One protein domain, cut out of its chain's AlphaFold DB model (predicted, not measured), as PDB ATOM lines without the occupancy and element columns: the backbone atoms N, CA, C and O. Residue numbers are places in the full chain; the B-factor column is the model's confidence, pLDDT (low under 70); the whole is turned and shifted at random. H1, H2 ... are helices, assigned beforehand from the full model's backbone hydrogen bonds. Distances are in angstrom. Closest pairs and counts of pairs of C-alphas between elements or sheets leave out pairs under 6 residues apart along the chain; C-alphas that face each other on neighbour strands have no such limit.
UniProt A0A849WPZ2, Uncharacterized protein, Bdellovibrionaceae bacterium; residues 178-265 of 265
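This is residues 178 to 265 of the 265 residues of an uncharacterized protein of Bdellovibrionaceae bacterium (UniProt A0A849WPZ2). Three helices run side by side in alternating directions, with H4 in the middle and H3 and H5 on two sides of it; H1 slants past one end of this group, where it meets the end of H5 and the start of H4. A loop of residues 236 to 249 reaches away at the opposite end and makes part of the length, while the short H2 sits in the turn from H1 to H3. The printed part has 88 residues with five named helices, in the order H1 H2 H3 H4 H5, and no named strand; the class is all helix. It is compact, with a radius of gyration of the C-alphas of 13.4 A, and its elongated outline spans 44 by 23 by 22 A.

Begin with the longest helix, H1, residues 178 to 193. Its residues 180 to 184 only just touch Pro 221 of H4, residues 221 to 235, with 3 pairs of C-alphas within 8 A; the closest C-alphas, Gln 181 and Pro 221, are 6.0 A apart. These two helices run the same way at a shallow tilt of 28 degrees. H4 is the hub, touching three other helices. Look next at H5, residues 250 to 264: it and H4 are a helical hairpin, running opposite ways at a shallow tilt of 29 degrees, and their closest C-alphas are Leu 233 and Phe 253, 6.3 A. H5 also touches H1, at a steep tilt of 56 degrees, opposite ways, closest at C-alphas Lys 187 and Leu 264, 6.1 A. H3, residues 204 to 215, makes another helical hairpin with H4, at a shallow tilt of 10 degrees, opposite ways, closest at C-alphas Leu 206 and Ile 231, 6.4 A. H3 and H5 are apart, and H1 and H3 are near each other. H2, residues 198 to 201, touches H3 only at the corner, closest at C-alphas Leu 201 and Lys 207, 4.5 A. In H1, H3, H4 and H5 every O i to N i+4 pair is within hydrogen-bond range; H2 is too short for such a pair.

Find C-alpha 178 at (-6.245, -15.235, -10.368); from there H1 runs 22.6 A to C-alpha 193. H4 starts at C-alpha 221, (-8.359, -24.733, -7.993), and is 21.0 A long. H3 measures 16.2 A and H2 5.1 A. H5 covers 20.4 A and ends at C-alpha 264, (-3.161, -30.626, -13.087).

The C-alphas farthest apart are Pro 179 and Ser 242, 44.8 A. The printed part has no cut. The link from H4 to H5 is long, 14 residues; the other three links are tight. Mean pLDDT of the printed part is 86.0; residues 218 to 219 and 238 to 248 are under 70.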
ATOM      1  N   THR A 178      -6.022 -15.401  -8.921       92.00
ATOM      2  CA  THR A 178      -6.245 -15.235 -10.368       92.00
ATOM      3  C   THR A 178      -5.259 -16.042 -11.228       92.00
ATOM      4  O   THR A 178      -5.723 -16.779 -12.103       92.00
ATOM      5  N   PRO A 179      -3.926 -15.992 -11.001       93.69
ATOM      6  CA  PRO A 179      -2.978 -16.762 -11.808       93.69
ATOM      7  C   PRO A 179      -3.208 -18.272 -11.690       93.69
ATOM      8  O   PRO A 179      -3.129 -18.986 -12.686       93.69
ATOM      9  N   LEU A 180      -3.563 -18.757 -10.497       93.12
ATOM     10  CA  LEU A 180      -3.826 -20.177 -10.260       93.12
ATOM     11  C   LEU A 180      -5.079 -20.657 -11.007       93.12
ATOM     12  O   LEU A 180      -5.070 -21.742 -11.587       93.12
ATOM     13  N   GLN A 181      -6.145 -19.849 -11.038       93.12
ATOM     14  CA  GLN A 181      -7.358 -20.160 -11.807       93.12
ATOM     15  C   GLN A 181      -7.092 -20.186 -13.320       93.12
ATOM     16  O   GLN A 181      -7.612 -21.054 -14.028       93.12
ATOM     17  N   ILE A 182      -6.273 -19.250 -13.817       94.75
ATOM     18  CA  ILE A 182      -5.866 -19.190 -15.228       94.75
ATOM     19  C   ILE A 182      -5.084 -20.447 -15.609       94.75
ATOM     20  O   ILE A 182      -5.423 -21.102 -16.595       94.75
ATOM     21  N   GLU A 183      -4.069 -20.815 -14.826       95.00
ATOM     22  CA  GLU A 183      -3.256 -22.002 -15.101       95.00
ATOM     23  C   GLU A 183      -4.076 -23.295 -15.008       95.00
ATOM     24  O   GLU A 183      -3.976 -24.145 -15.892       95.00
ATOM     25  N   MET A 184      -4.966 -23.421 -14.017       94.81
ATOM     26  CA  MET A 184      -5.894 -24.556 -13.931       94.81
ATOM     27  C   MET A 184      -6.769 -24.663 -15.190       94.81
ATOM     28  O   MET A 184      -6.908 -25.741 -15.768       94.81
ATOM     29  N   SER A 185      -7.305 -23.536 -15.662       95.69
ATOM     30  CA  SER A 185      -8.146 -23.485 -16.862       95.69
ATOM     31  C   SER A 185      -7.359 -23.850 -18.130       95.69
ATOM     32  O   SER A 185      -7.859 -24.598 -18.969       95.69
ATOM     33  N   LYS A 186      -6.103 -23.392 -18.264       96.75
ATOM     34  CA  LYS A 186      -5.204 -23.785 -19.369       96.75
ATOM     35  C   LYS A 186      -4.948 -25.286 -19.384       96.75
ATOM     36  O   LYS A 186      -5.046 -25.911 -20.440       96.75
ATOM     37  N   LYS A 187      -4.640 -25.867 -18.221       96.19
ATOM     38  CA  LYS A 187      -4.394 -27.306 -18.091       96.19
ATOM     39  C   LYS A 187      -5.651 -28.113 -18.443       96.19
ATOM     40  O   LYS A 187      -5.559 -29.059 -19.220       96.19
ATOM     41  N   LEU A 188      -6.827 -27.699 -17.964       96.31
ATOM     42  CA  LEU A 188      -8.106 -28.319 -18.329       96.31
ATOM     43  C   LEU A 188      -8.382 -28.263 -19.833       96.31
ATOM     44  O   LEU A 188      -8.731 -29.282 -20.427       96.31
ATOM     45  N   LEU A 189      -8.191 -27.095 -20.453       97.25
ATOM     46  CA  LEU A 189      -8.387 -26.931 -21.891       97.25
ATOM     47  C   LEU A 189      -7.438 -27.836 -22.685       97.25
ATOM     48  O   LEU A 189      -7.874 -28.505 -23.619       97.25
ATOM     49  N   ALA A 190      -6.166 -27.909 -22.286       97.56
ATOM     50  CA  ALA A 190      -5.178 -28.770 -22.927       97.56
ATOM     51  C   ALA A 190      -5.537 -30.261 -22.800       97.56
ATOM     52  O   ALA A 190      -5.411 -31.007 -23.769       97.56
ATOM     53  N   LEU A 191      -6.015 -30.707 -21.633       96.44
ATOM     54  CA  LEU A 191      -6.487 -32.082 -21.436       96.44
ATOM     55  C   LEU A 191      -7.710 -32.389 -22.306       96.44
ATOM     56  O   LEU A 191      -7.760 -33.442 -22.940       96.44
ATOM     57  N   ASN A 192      -8.655 -31.452 -22.394       96.69
ATOM     58  CA  ASN A 192      -9.811 -31.584 -23.272       96.69
ATOM     59  C   ASN A 192      -9.399 -31.701 -24.748       96.69
ATOM     60  O   ASN A 192      -9.874 -32.588 -25.448       96.69
ATOM     61  N   GLN A 193      -8.467 -30.862 -25.210       96.88
ATOM     62  CA  GLN A 193      -7.948 -30.897 -26.585       96.88
ATOM     63  C   GLN A 193      -7.174 -32.182 -26.913       96.88
ATOM     64  O   GLN A 193      -7.157 -32.605 -28.064       96.88
ATOM     65  N   LYS A 194      -6.552 -32.817 -25.913       97.06
ATOM     66  CA  LYS A 194      -5.900 -34.130 -26.041       97.06
ATOM     67  C   LYS A 194      -6.892 -35.306 -26.043       97.06
ATOM     68  O   LYS A 194      -6.447 -36.448 -26.087       97.06
ATOM     69  N   GLY A 195      -8.196 -35.051 -25.926       96.56
ATOM     70  CA  GLY A 195      -9.224 -36.093 -25.884       96.56
ATOM     71  C   GLY A 195      -9.338 -36.822 -24.540       96.56
ATOM     72  O   GLY A 195     -10.051 -37.814 -24.435       96.56
ATOM     73  N   VAL A 196      -8.691 -36.332 -23.472       95.38
ATOM     74  CA  VAL A 196      -8.660 -37.021 -22.159       95.38
ATOM     75  C   VAL A 196     -10.060 -37.219 -21.568       95.38
ATOM     76  O   VAL A 196     -10.294 -38.159 -20.812       95.38
ATOM     77  N   PHE A 197     -11.004 -36.346 -21.919       95.44
ATOM     78  CA  PHE A 197     -12.372 -36.400 -21.416       95.44
ATOM     79  C   PHE A 197     -13.373 -37.055 -22.380       95.44
ATOM     80  O   PHE A 197     -14.554 -37.086 -22.053       95.44
ATOM     81  N   GLU A 198     -12.954 -37.590 -23.534       95.44
ATOM     82  CA  GLU A 198     -13.874 -38.117 -24.563       95.44
ATOM     83  C   GLU A 198     -14.833 -39.186 -24.020       95.44
ATOM     84  O   GLU A 198     -16.049 -39.085 -24.200       95.44
ATOM     85  N   GLU A 199     -14.317 -40.163 -23.271       92.62
ATOM     86  CA  GLU A 199     -15.135 -41.236 -22.688       92.62
ATOM     87  C   GLU A 199     -16.107 -40.720 -21.613       92.62
ATOM     88  O   GLU A 199     -17.238 -41.196 -21.490       92.62
ATOM     89  N   ILE A 200     -15.694 -39.705 -20.849       92.50
ATOM     90  CA  ILE A 200     -16.537 -39.050 -19.840       92.50
ATOM     91  C   ILE A 200     -17.650 -38.250 -20.527       92.50
ATOM     92  O   ILE A 200     -18.812 -38.323 -20.118       92.50
ATOM     93  N   LEU A 201     -17.313 -37.521 -21.594       93.38
ATOM     94  CA  LEU A 201     -18.239 -36.716 -22.390       93.38
ATOM     95  C   LEU A 201     -19.278 -37.576 -23.128       93.38
ATOM     96  O   LEU A 201     -20.395 -37.110 -23.355       93.38
ATOM     97  N   ALA A 202     -18.957 -38.836 -23.437       93.81
ATOM     98  CA  ALA A 202     -19.901 -39.797 -24.009       93.81
ATOM     99  C   ALA A 202     -21.027 -40.204 -23.034       93.81
ATOM    100  O   ALA A 202     -22.038 -40.772 -23.450       93.81
ATOM    101  N   ILE A 203     -20.893 -39.908 -21.734       94.06
ATOM    102  CA  ILE A 203     -21.893 -40.217 -20.709       94.06
ATOM    103  C   ILE A 203     -22.679 -38.943 -20.353       94.06
ATOM    104  O   ILE A 203     -22.140 -38.091 -19.650       94.06
ATOM    105  N   PRO A 204     -23.980 -38.817 -20.699       93.06
ATOM    106  CA  PRO A 204     -24.721 -37.555 -20.563       93.06
ATOM    107  C   PRO A 204     -24.718 -36.929 -19.160       93.06
ATOM    108  O   PRO A 204     -24.591 -35.715 -19.018       93.06
ATOM    109  N   VAL A 205     -24.831 -37.751 -18.111       92.44
ATOM    110  CA  VAL A 205     -24.818 -37.266 -16.719       92.44
ATOM    111  C   VAL A 205     -23.446 -36.701 -16.344       92.44
ATOM    112  O   VAL A 205     -23.375 -35.631 -15.748       92.44
ATOM    113  N   LEU A 206     -22.362 -37.380 -16.728       93.81
ATOM    114  CA  LEU A 206     -21.000 -36.934 -16.427       93.81
ATOM    115  C   LEU A 206     -20.576 -35.775 -17.325       93.81
ATOM    116  O   LEU A 206     -19.900 -34.870 -16.851       93.81
ATOM    117  N   LYS A 207     -21.044 -35.752 -18.577       95.19
ATOM    118  CA  LYS A 207     -20.915 -34.602 -19.467       95.19
ATOM    119  C   LYS A 207     -21.465 -33.345 -18.807       95.19
ATOM    120  O   LYS A 207     -20.766 -32.348 -18.773       95.19
ATOM    121  N   LYS A 208     -22.676 -33.390 -18.238       93.50
ATOM    122  CA  LYS A 208     -23.265 -32.226 -17.558       93.50
ATOM    123  C   LYS A 208     -22.427 -31.765 -16.357       93.50
ATOM    124  O   LYS A 208     -22.297 -30.568 -16.130       93.50
ATOM    125  N   GLU A 209     -21.869 -32.699 -15.589       94.19
ATOM    126  CA  GLU A 209     -20.981 -32.369 -14.466       94.19
ATOM    127  C   GLU A 209     -19.647 -31.771 -14.937       94.19
ATOM    128  O   GLU A 209     -19.143 -30.839 -14.316       94.19
ATOM    129  N   LEU A 210     -19.089 -32.265 -16.043       94.75
ATOM    130  CA  LEU A 210     -17.856 -31.734 -16.619       94.75
ATOM    131  C   LEU A 210     -18.077 -30.373 -17.289       94.75
ATOM    132  O   LEU A 210     -17.280 -29.463 -17.088       94.75
ATOM    133  N   ASP A 211     -19.186 -30.208 -18.014       95.00
ATOM    134  CA  ASP A 211     -19.635 -28.927 -18.562       95.00
ATOM    135  C   ASP A 211     -19.749 -27.888 -17.440       95.00
ATOM    136  O   ASP A 211     -19.282 -26.768 -17.600       95.00
ATOM    137  N   TYR A 212     -20.298 -28.269 -16.280       92.50
ATOM    138  CA  TYR A 212     -20.351 -27.388 -15.114       92.50
ATOM    139  C   TYR A 212     -18.955 -26.973 -14.632       92.50
ATOM    140  O   TYR A 212     -18.754 -25.813 -14.304       92.50
ATOM    141  N   ILE A 213     -17.968 -27.877 -14.627       93.19
ATOM    142  CA  ILE A 213     -16.580 -27.518 -14.282       93.19
ATOM    143  C   ILE A 213     -15.982 -26.552 -15.311       93.19
ATOM    144  O   ILE A 213     -15.255 -25.637 -14.936       93.19
ATOM    145  N   PHE A 214     -16.263 -26.749 -16.599       94.62
ATOM    146  CA  PHE A 214     -15.757 -25.880 -17.664       94.62
ATOM    147  C   PHE A 214     -16.391 -24.484 -17.637       94.62
ATOM    148  O   PHE A 214     -15.716 -23.513 -17.976       94.62
ATOM    149  N   SER A 215     -17.656 -24.379 -17.218       91.38
ATOM    150  CA  SER A 215     -18.375 -23.109 -17.110       91.38
ATOM    151  C   SER A 215     -18.315 -22.450 -15.726       91.38
ATOM    152  O   SER A 215     -18.773 -21.314 -15.588       91.38
ATOM    153  N   ASP A 216     -17.781 -23.117 -14.697       86.00
ATOM    154  CA  ASP A 216     -17.698 -22.550 -13.350       86.00
ATOM    155  C   ASP A 216     -16.601 -21.479 -13.261       86.00
ATOM    156  O   ASP A 216     -15.405 -21.737 -13.112       86.00
ATOM    157  N   MET A 217     -17.049 -20.228 -13.311       76.06
ATOM    158  CA  MET A 217     -16.209 -19.041 -13.205       76.06
ATOM    159  C   MET A 217     -15.740 -18.738 -11.764       76.06
ATOM    160  O   MET A 217     -14.956 -17.800 -11.582       76.06
ATOM    161  N   ASN A 218     -16.202 -19.495 -10.751       65.00
ATOM    162  CA  ASN A 218     -15.922 -19.278  -9.318       65.00
ATOM    163  C   ASN A 218     -14.897 -20.232  -8.700       65.00
ATOM    164  O   ASN A 218     -14.603 -20.129  -7.504       65.00
ATOM    165  N   THR A 219     -14.371 -21.198  -9.444       63.56
ATOM    166  CA  THR A 219     -13.717 -22.318  -8.779       63.56
ATOM    167  C   THR A 219     -12.304 -21.974  -8.310       63.56
ATOM    168  O   THR A 219     -11.370 -21.814  -9.099       63.56
ATOM    169  N   HIS A 220     -12.110 -21.941  -6.990       83.19
ATOM    170  CA  HIS A 220     -10.781 -22.128  -6.412       83.19
ATOM    171  C   HIS A 220     -10.204 -23.454  -6.952       83.19
ATOM    172  O   HIS A 220     -10.929 -24.452  -6.950       83.19
ATOM    173  N   PRO A 221      -8.923 -23.533  -7.361       87.31
ATOM    174  CA  PRO A 221      -8.359 -24.733  -7.993       87.31
ATOM    175  C   PRO A 221      -8.606 -26.044  -7.225       87.31
ATOM    176  O   PRO A 221      -8.812 -27.097  -7.824       87.31
ATOM    177  N   SER A 222      -8.648 -25.988  -5.889       88.56
ATOM    178  CA  SER A 222      -8.991 -27.143  -5.046       88.56
ATOM    179  C   SER A 222     -10.405 -27.680  -5.296       88.56
ATOM    180  O   SER A 222     -10.584 -28.894  -5.370       88.56
ATOM    181  N   HIS A 223     -11.401 -26.807  -5.463       89.25
ATOM    182  CA  HIS A 223     -12.772 -27.210  -5.770       89.25
ATOM    183  C   HIS A 223     -12.847 -27.861  -7.157       89.25
ATOM    184  O   HIS A 223     -13.494 -28.896  -7.296       89.25
ATOM    185  N   THR A 224     -12.109 -27.345  -8.147       90.62
ATOM    186  CA  THR A 224     -12.017 -27.938  -9.490       90.62
ATOM    187  C   THR A 224     -11.473 -29.360  -9.410       90.62
ATOM    188  O   THR A 224     -12.080 -30.294  -9.933       90.62
ATOM    189  N   LEU A 225     -10.363 -29.545  -8.687       91.62
ATOM    190  CA  LEU A 225      -9.738 -30.852  -8.486       91.62
ATOM    191  C   LEU A 225     -10.674 -31.836  -7.776       91.62
ATOM    192  O   LEU A 225     -10.780 -32.990  -8.187       91.62
ATOM    193  N   MET A 226     -11.372 -31.395  -6.727       91.56
ATOM    194  CA  MET A 226     -12.326 -32.238  -6.002       91.56
ATOM    195  C   MET A 226     -13.508 -32.661  -6.880       91.56
ATOM    196  O   MET A 226     -13.896 -33.833  -6.857       91.56
ATOM    197  N   SER A 227     -14.054 -31.741  -7.677       92.88
ATOM    198  CA  SER A 227     -15.144 -32.030  -8.611       92.88
ATOM    199  C   SER A 227     -14.699 -33.004  -9.703       92.88
ATOM    200  O   SER A 227     -15.379 -34.004  -9.933       92.88
ATOM    201  N   LEU A 228     -13.515 -32.805 -10.294       93.12
ATOM    202  CA  LEU A 228     -12.939 -33.743 -11.267       93.12
ATOM    203  C   LEU A 228     -12.735 -35.133 -10.660       93.12
ATOM    204  O   LEU A 228     -13.149 -36.128 -11.253       93.12
ATOM    205  N   LYS A 229     -12.169 -35.215  -9.449       93.06
ATOM    206  CA  LYS A 229     -12.005 -36.488  -8.733       93.06
ATOM    207  C   LYS A 229     -13.342 -37.206  -8.554       93.06
ATOM    208  O   LYS A 229     -13.412 -38.420  -8.739       93.06
ATOM    209  N   SER A 230     -14.400 -36.465  -8.216       93.06
ATOM    210  CA  SER A 230     -15.754 -37.009  -8.081       93.06
ATOM    211  C   SER A 230     -16.281 -37.575  -9.403       93.06
ATOM    212  O   SER A 230     -16.785 -38.698  -9.420       93.06
ATOM    213  N   ILE A 231     -16.107 -36.852 -10.514       92.50
ATOM    214  CA  ILE A 231     -16.510 -37.306 -11.855       92.50
ATOM    215  C   ILE A 231     -15.778 -38.597 -12.233       92.50
ATOM    216  O   ILE A 231     -16.418 -39.559 -12.652       92.50
ATOM    217  N   ILE A 232     -14.460 -38.661 -12.033       91.62
ATOM    218  CA  ILE A 232     -13.642 -39.842 -12.366       91.62
ATOM    219  C   ILE A 232     -14.033 -41.040 -11.497       91.62
ATOM    220  O   ILE A 232     -14.117 -42.166 -11.982       91.62
ATOM    221  N   LEU A 233     -14.326 -40.812 -10.214       90.94
ATOM    222  CA  LEU A 233     -14.825 -41.866  -9.334       90.94
ATOM    223  C   LEU A 233     -16.171 -42.411  -9.827       90.94
ATOM    224  O   LEU A 233     -16.372 -43.620  -9.831       90.94
ATOM    225  N   LYS A 234     -17.094 -41.539 -10.250       91.00
ATOM    226  CA  LYS A 234     -18.388 -41.951 -10.820       91.00
ATOM    227  C   LYS A 234     -18.223 -42.675 -12.155       91.00
ATOM    228  O   LYS A 234     -18.957 -43.626 -12.407       91.00
ATOM    229  N   PHE A 235     -17.272 -42.248 -12.982       89.88
ATOM    230  CA  PHE A 235     -16.937 -42.897 -14.248       89.88
ATOM    231  C   PHE A 235     -16.537 -44.363 -14.030       89.88
ATOM    232  O   PHE A 235     -17.130 -45.253 -14.630       89.88
ATOM    233  N   HIS A 236     -15.640 -44.624 -13.075       87.25
ATOM    234  CA  HIS A 236     -15.158 -45.977 -12.746       87.25
ATOM    235  C   HIS A 236     -16.094 -46.808 -11.854       87.25
ATOM    236  O   HIS A 236     -15.765 -47.943 -11.518       87.25
ATOM    237  N   LYS A 237     -17.249 -46.263 -11.456       83.50
ATOM    238  CA  LYS A 237     -18.327 -47.008 -10.779       83.50
ATOM    239  C   LYS A 237     -19.326 -47.630 -11.756       83.50
ATOM    240  O   LYS A 237     -20.240 -48.328 -11.328       83.50
ATOM    241  N   LYS A 238     -19.207 -47.357 -13.058       60.69
ATOM    242  CA  LYS A 238     -20.126 -47.883 -14.068       60.69
ATOM    243  C   LYS A 238     -19.767 -49.308 -14.476       60.69
ATOM    244  O   LYS A 238     -19.341 -49.533 -15.596       60.69
ATOM    245  N   ASP A 239     -20.062 -50.238 -13.581       50.50
ATOM    246  CA  ASP A 239     -20.536 -51.565 -13.949       50.50
ATOM    247  C   ASP A 239     -21.695 -51.915 -12.998       50.50
ATOM    248  O   ASP A 239     -21.532 -51.977 -11.781       50.50
ATOM    249  N   ASP A 240     -22.880 -52.094 -13.590       47.59
ATOM    250  CA  ASP A 240     -24.133 -52.611 -13.015       47.59
ATOM    251  C   ASP A 240     -25.117 -51.643 -12.289       47.59
ATOM    252  O   ASP A 240     -25.047 -51.447 -11.073       47.59
ATOM    253  N   PRO A 241     -26.148 -51.128 -13.000       45.25
ATOM    254  CA  PRO A 241     -27.295 -50.408 -12.426       45.25
ATOM    255  C   PRO A 241     -28.153 -51.221 -11.438       45.25
ATOM    256  O   PRO A 241     -28.977 -50.633 -10.733       45.25
ATOM    257  N   SER A 242     -28.008 -52.550 -11.398       48.09
ATOM    258  CA  SER A 242     -28.712 -53.429 -10.456       48.09
ATOM    259  C   SER A 242     -27.944 -53.655  -9.149       48.09
ATOM    260  O   SER A 242     -28.544 -54.037  -8.140       48.09
ATOM    261  N   SER A 243     -26.657 -53.300  -9.104       43.16
ATOM    262  CA  SER A 243     -25.848 -53.357  -7.894       43.16
ATOM    263  C   SER A 243     -25.687 -51.949  -7.310       43.16
ATOM    264  O   SER A 243     -24.926 -51.107  -7.773       43.16
ATOM    265  N   ARG A 244     -26.392 -51.650  -6.214       44.41
ATOM    266  CA  ARG A 244     -26.139 -50.426  -5.422       44.41
ATOM    267  C   ARG A 244     -24.779 -50.461  -4.688       44.41
ATOM    268  O   ARG A 244     -24.564 -49.661  -3.781       44.41
ATOM    269  N   LEU A 245     -23.898 -51.402  -5.037       45.41
ATOM    270  CA  LEU A 245     -22.719 -51.813  -4.273       45.41
ATOM    271  C   LEU A 245     -21.528 -52.246  -5.152       45.41
ATOM    272  O   LEU A 245     -20.619 -52.873  -4.616       45.41
ATOM    273  N   SER A 246     -21.480 -51.956  -6.460       53.56
ATOM    274  CA  SER A 246     -20.230 -52.186  -7.194       53.56
ATOM    275  C   SER A 246     -19.160 -51.224  -6.673       53.56
ATOM    276  O   SER A 246     -19.266 -49.994  -6.763       53.56
ATOM    277  N   GLU A 247     -18.142 -51.793  -6.027       59.25
ATOM    278  CA  GLU A 247     -16.951 -51.047  -5.650       59.25
ATOM    279  C   GLU A 247     -16.303 -50.506  -6.932       59.25
ATOM    280  O   GLU A 247     -16.279 -51.207  -7.949       59.25
ATOM    281  N   PRO A 248     -15.806 -49.255  -6.931       64.12
ATOM    282  CA  PRO A 248     -15.071 -48.747  -8.077       64.12
ATOM    283  C   PRO A 248     -13.936 -49.714  -8.402       64.12
ATOM    284  O   PRO A 248     -13.313 -50.251  -7.484       64.12
ATOM    285  N   ASN A 249     -13.598 -49.877  -9.683       79.19
ATOM    286  CA  ASN A 249     -12.329 -50.506 -10.032       79.19
ATOM    287  C   ASN A 249     -11.194 -49.618  -9.497       79.19
ATOM    288  O   ASN A 249     -10.760 -48.671 -10.154       79.19
ATOM    289  N   GLU A 250     -10.755 -49.890  -8.267       82.62
ATOM    290  CA  GLU A 250      -9.886 -49.007  -7.490       82.62
ATOM    291  C   GLU A 250      -8.555 -48.776  -8.204       82.62
ATOM    292  O   GLU A 250      -8.049 -47.655  -8.237       82.62
ATOM    293  N   LYS A 251      -8.030 -49.807  -8.879       85.06
ATOM    294  CA  LYS A 251      -6.812 -49.702  -9.689       85.06
ATOM    295  C   LYS A 251      -7.010 -48.796 -10.905       85.06
ATOM    296  O   LYS A 251      -6.163 -47.939 -11.156       85.06
ATOM    297  N   ALA A 252      -8.112 -48.956 -11.643       85.25
ATOM    298  CA  ALA A 252      -8.410 -48.122 -12.810       85.25
ATOM    299  C   ALA A 252      -8.670 -46.662 -12.410       85.25
ATOM    300  O   ALA A 252      -8.113 -45.742 -13.017       85.25
ATOM    301  N   PHE A 253      -9.428 -46.449 -11.331       88.50
ATOM    302  CA  PHE A 253      -9.641 -45.136 -10.733       88.50
ATOM    303  C   PHE A 253      -8.322 -44.488 -10.313       88.50
ATOM    304  O   PHE A 253      -8.039 -43.368 -10.735       88.50
ATOM    305  N   GLN A 254      -7.499 -45.182  -9.524       88.56
ATOM    306  CA  GLN A 254      -6.249 -44.628  -9.014       88.56
ATOM    307  C   GLN A 254      -5.277 -44.307 -10.153       88.56
ATOM    308  O   GLN A 254      -4.625 -43.267 -10.117       88.56
ATOM    309  N   SER A 255      -5.210 -45.153 -11.186       89.88
ATOM    310  CA  SER A 255      -4.398 -44.895 -12.379       89.88
ATOM    311  C   SER A 255      -4.863 -43.640 -13.125       89.88
ATOM    312  O   SER A 255      -4.052 -42.755 -13.399       89.88
ATOM    313  N   HIS A 256      -6.166 -43.525 -13.410       88.56
ATOM    314  CA  HIS A 256      -6.736 -42.364 -14.103       88.56
ATOM    315  C   HIS A 256      -6.561 -41.081 -13.268       88.56
ATOM    316  O   HIS A 256      -6.100 -40.058 -13.774       88.56
ATOM    317  N   TRP A 257      -6.845 -41.138 -11.964       91.56
ATOM    318  CA  TRP A 257      -6.675 -39.995 -11.071       91.56
ATOM    319  C   TRP A 257      -5.211 -39.568 -10.939       91.56
ATOM    320  O   TRP A 257      -4.933 -38.376 -10.990       91.56
ATOM    321  N   ASN A 258      -4.268 -40.504 -10.818       91.00
ATOM    322  CA  ASN A 258      -2.842 -40.177 -10.739       91.00
ATOM    323  C   ASN A 258      -2.343 -39.481 -12.007       91.00
ATOM    324  O   ASN A 258      -1.570 -38.530 -11.912       91.00
ATOM    325  N   PHE A 259      -2.792 -39.936 -13.180       93.25
ATOM    326  CA  PHE A 259      -2.487 -39.274 -14.445       93.25
ATOM    327  C   PHE A 259      -3.005 -37.830 -14.450       93.25
ATOM    328  O   PHE A 259      -2.229 -36.901 -14.660       93.25
ATOM    329  N   LEU A 260      -4.289 -37.625 -14.137       89.75
ATOM    330  CA  LEU A 260      -4.887 -36.290 -14.132       89.75
ATOM    331  C   LEU A 260      -4.287 -35.370 -13.067       89.75
ATOM    332  O   LEU A 260      -3.993 -34.216 -13.356       89.75
ATOM    333  N   ALA A 261      -4.050 -35.871 -11.855       89.12
ATOM    334  CA  ALA A 261      -3.427 -35.099 -10.787       89.12
ATOM    335  C   ALA A 261      -2.013 -34.638 -11.170       89.12
ATOM    336  O   ALA A 261      -1.664 -33.498 -10.888       89.12
ATOM    337  N   LYS A 262      -1.235 -35.487 -11.856       91.62
ATOM    338  CA  LYS A 262       0.102 -35.139 -12.357       91.62
ATOM    339  C   LYS A 262       0.065 -34.041 -13.424       91.62
ATOM    340  O   LYS A 262       0.961 -33.209 -13.464       91.62
ATOM    341  N   GLU A 263      -0.935 -34.045 -14.299       90.94
ATOM    342  CA  GLU A 263      -1.069 -32.997 -15.317       90.94
ATOM    343  C   GLU A 263      -1.598 -31.684 -14.704       90.94
ATOM    344  O   GLU A 263      -1.222 -30.596 -15.141       90.94
ATOM    345  N   LEU A 264      -2.453 -31.769 -13.674       87.62
ATOM    346  CA  LEU A 264      -3.161 -30.626 -13.087       87.62
ATOM    347  C   LEU A 264      -2.401 -29.896 -11.970       87.62
ATOM    348  O   LEU A 264      -2.559 -28.679 -11.847       87.62
ATOM    349  N   ILE A 265      -1.556 -30.586 -11.202       86.31
ATOM    350  CA  ILE A 265      -0.761 -30.028 -10.090       86.31
ATOM    351  C   ILE A 265       0.664 -29.804 -10.581       86.31
ATOM    352  O   ILE A 265       0.997 -28.620 -10.816       86.31
TER     353      ILE A 265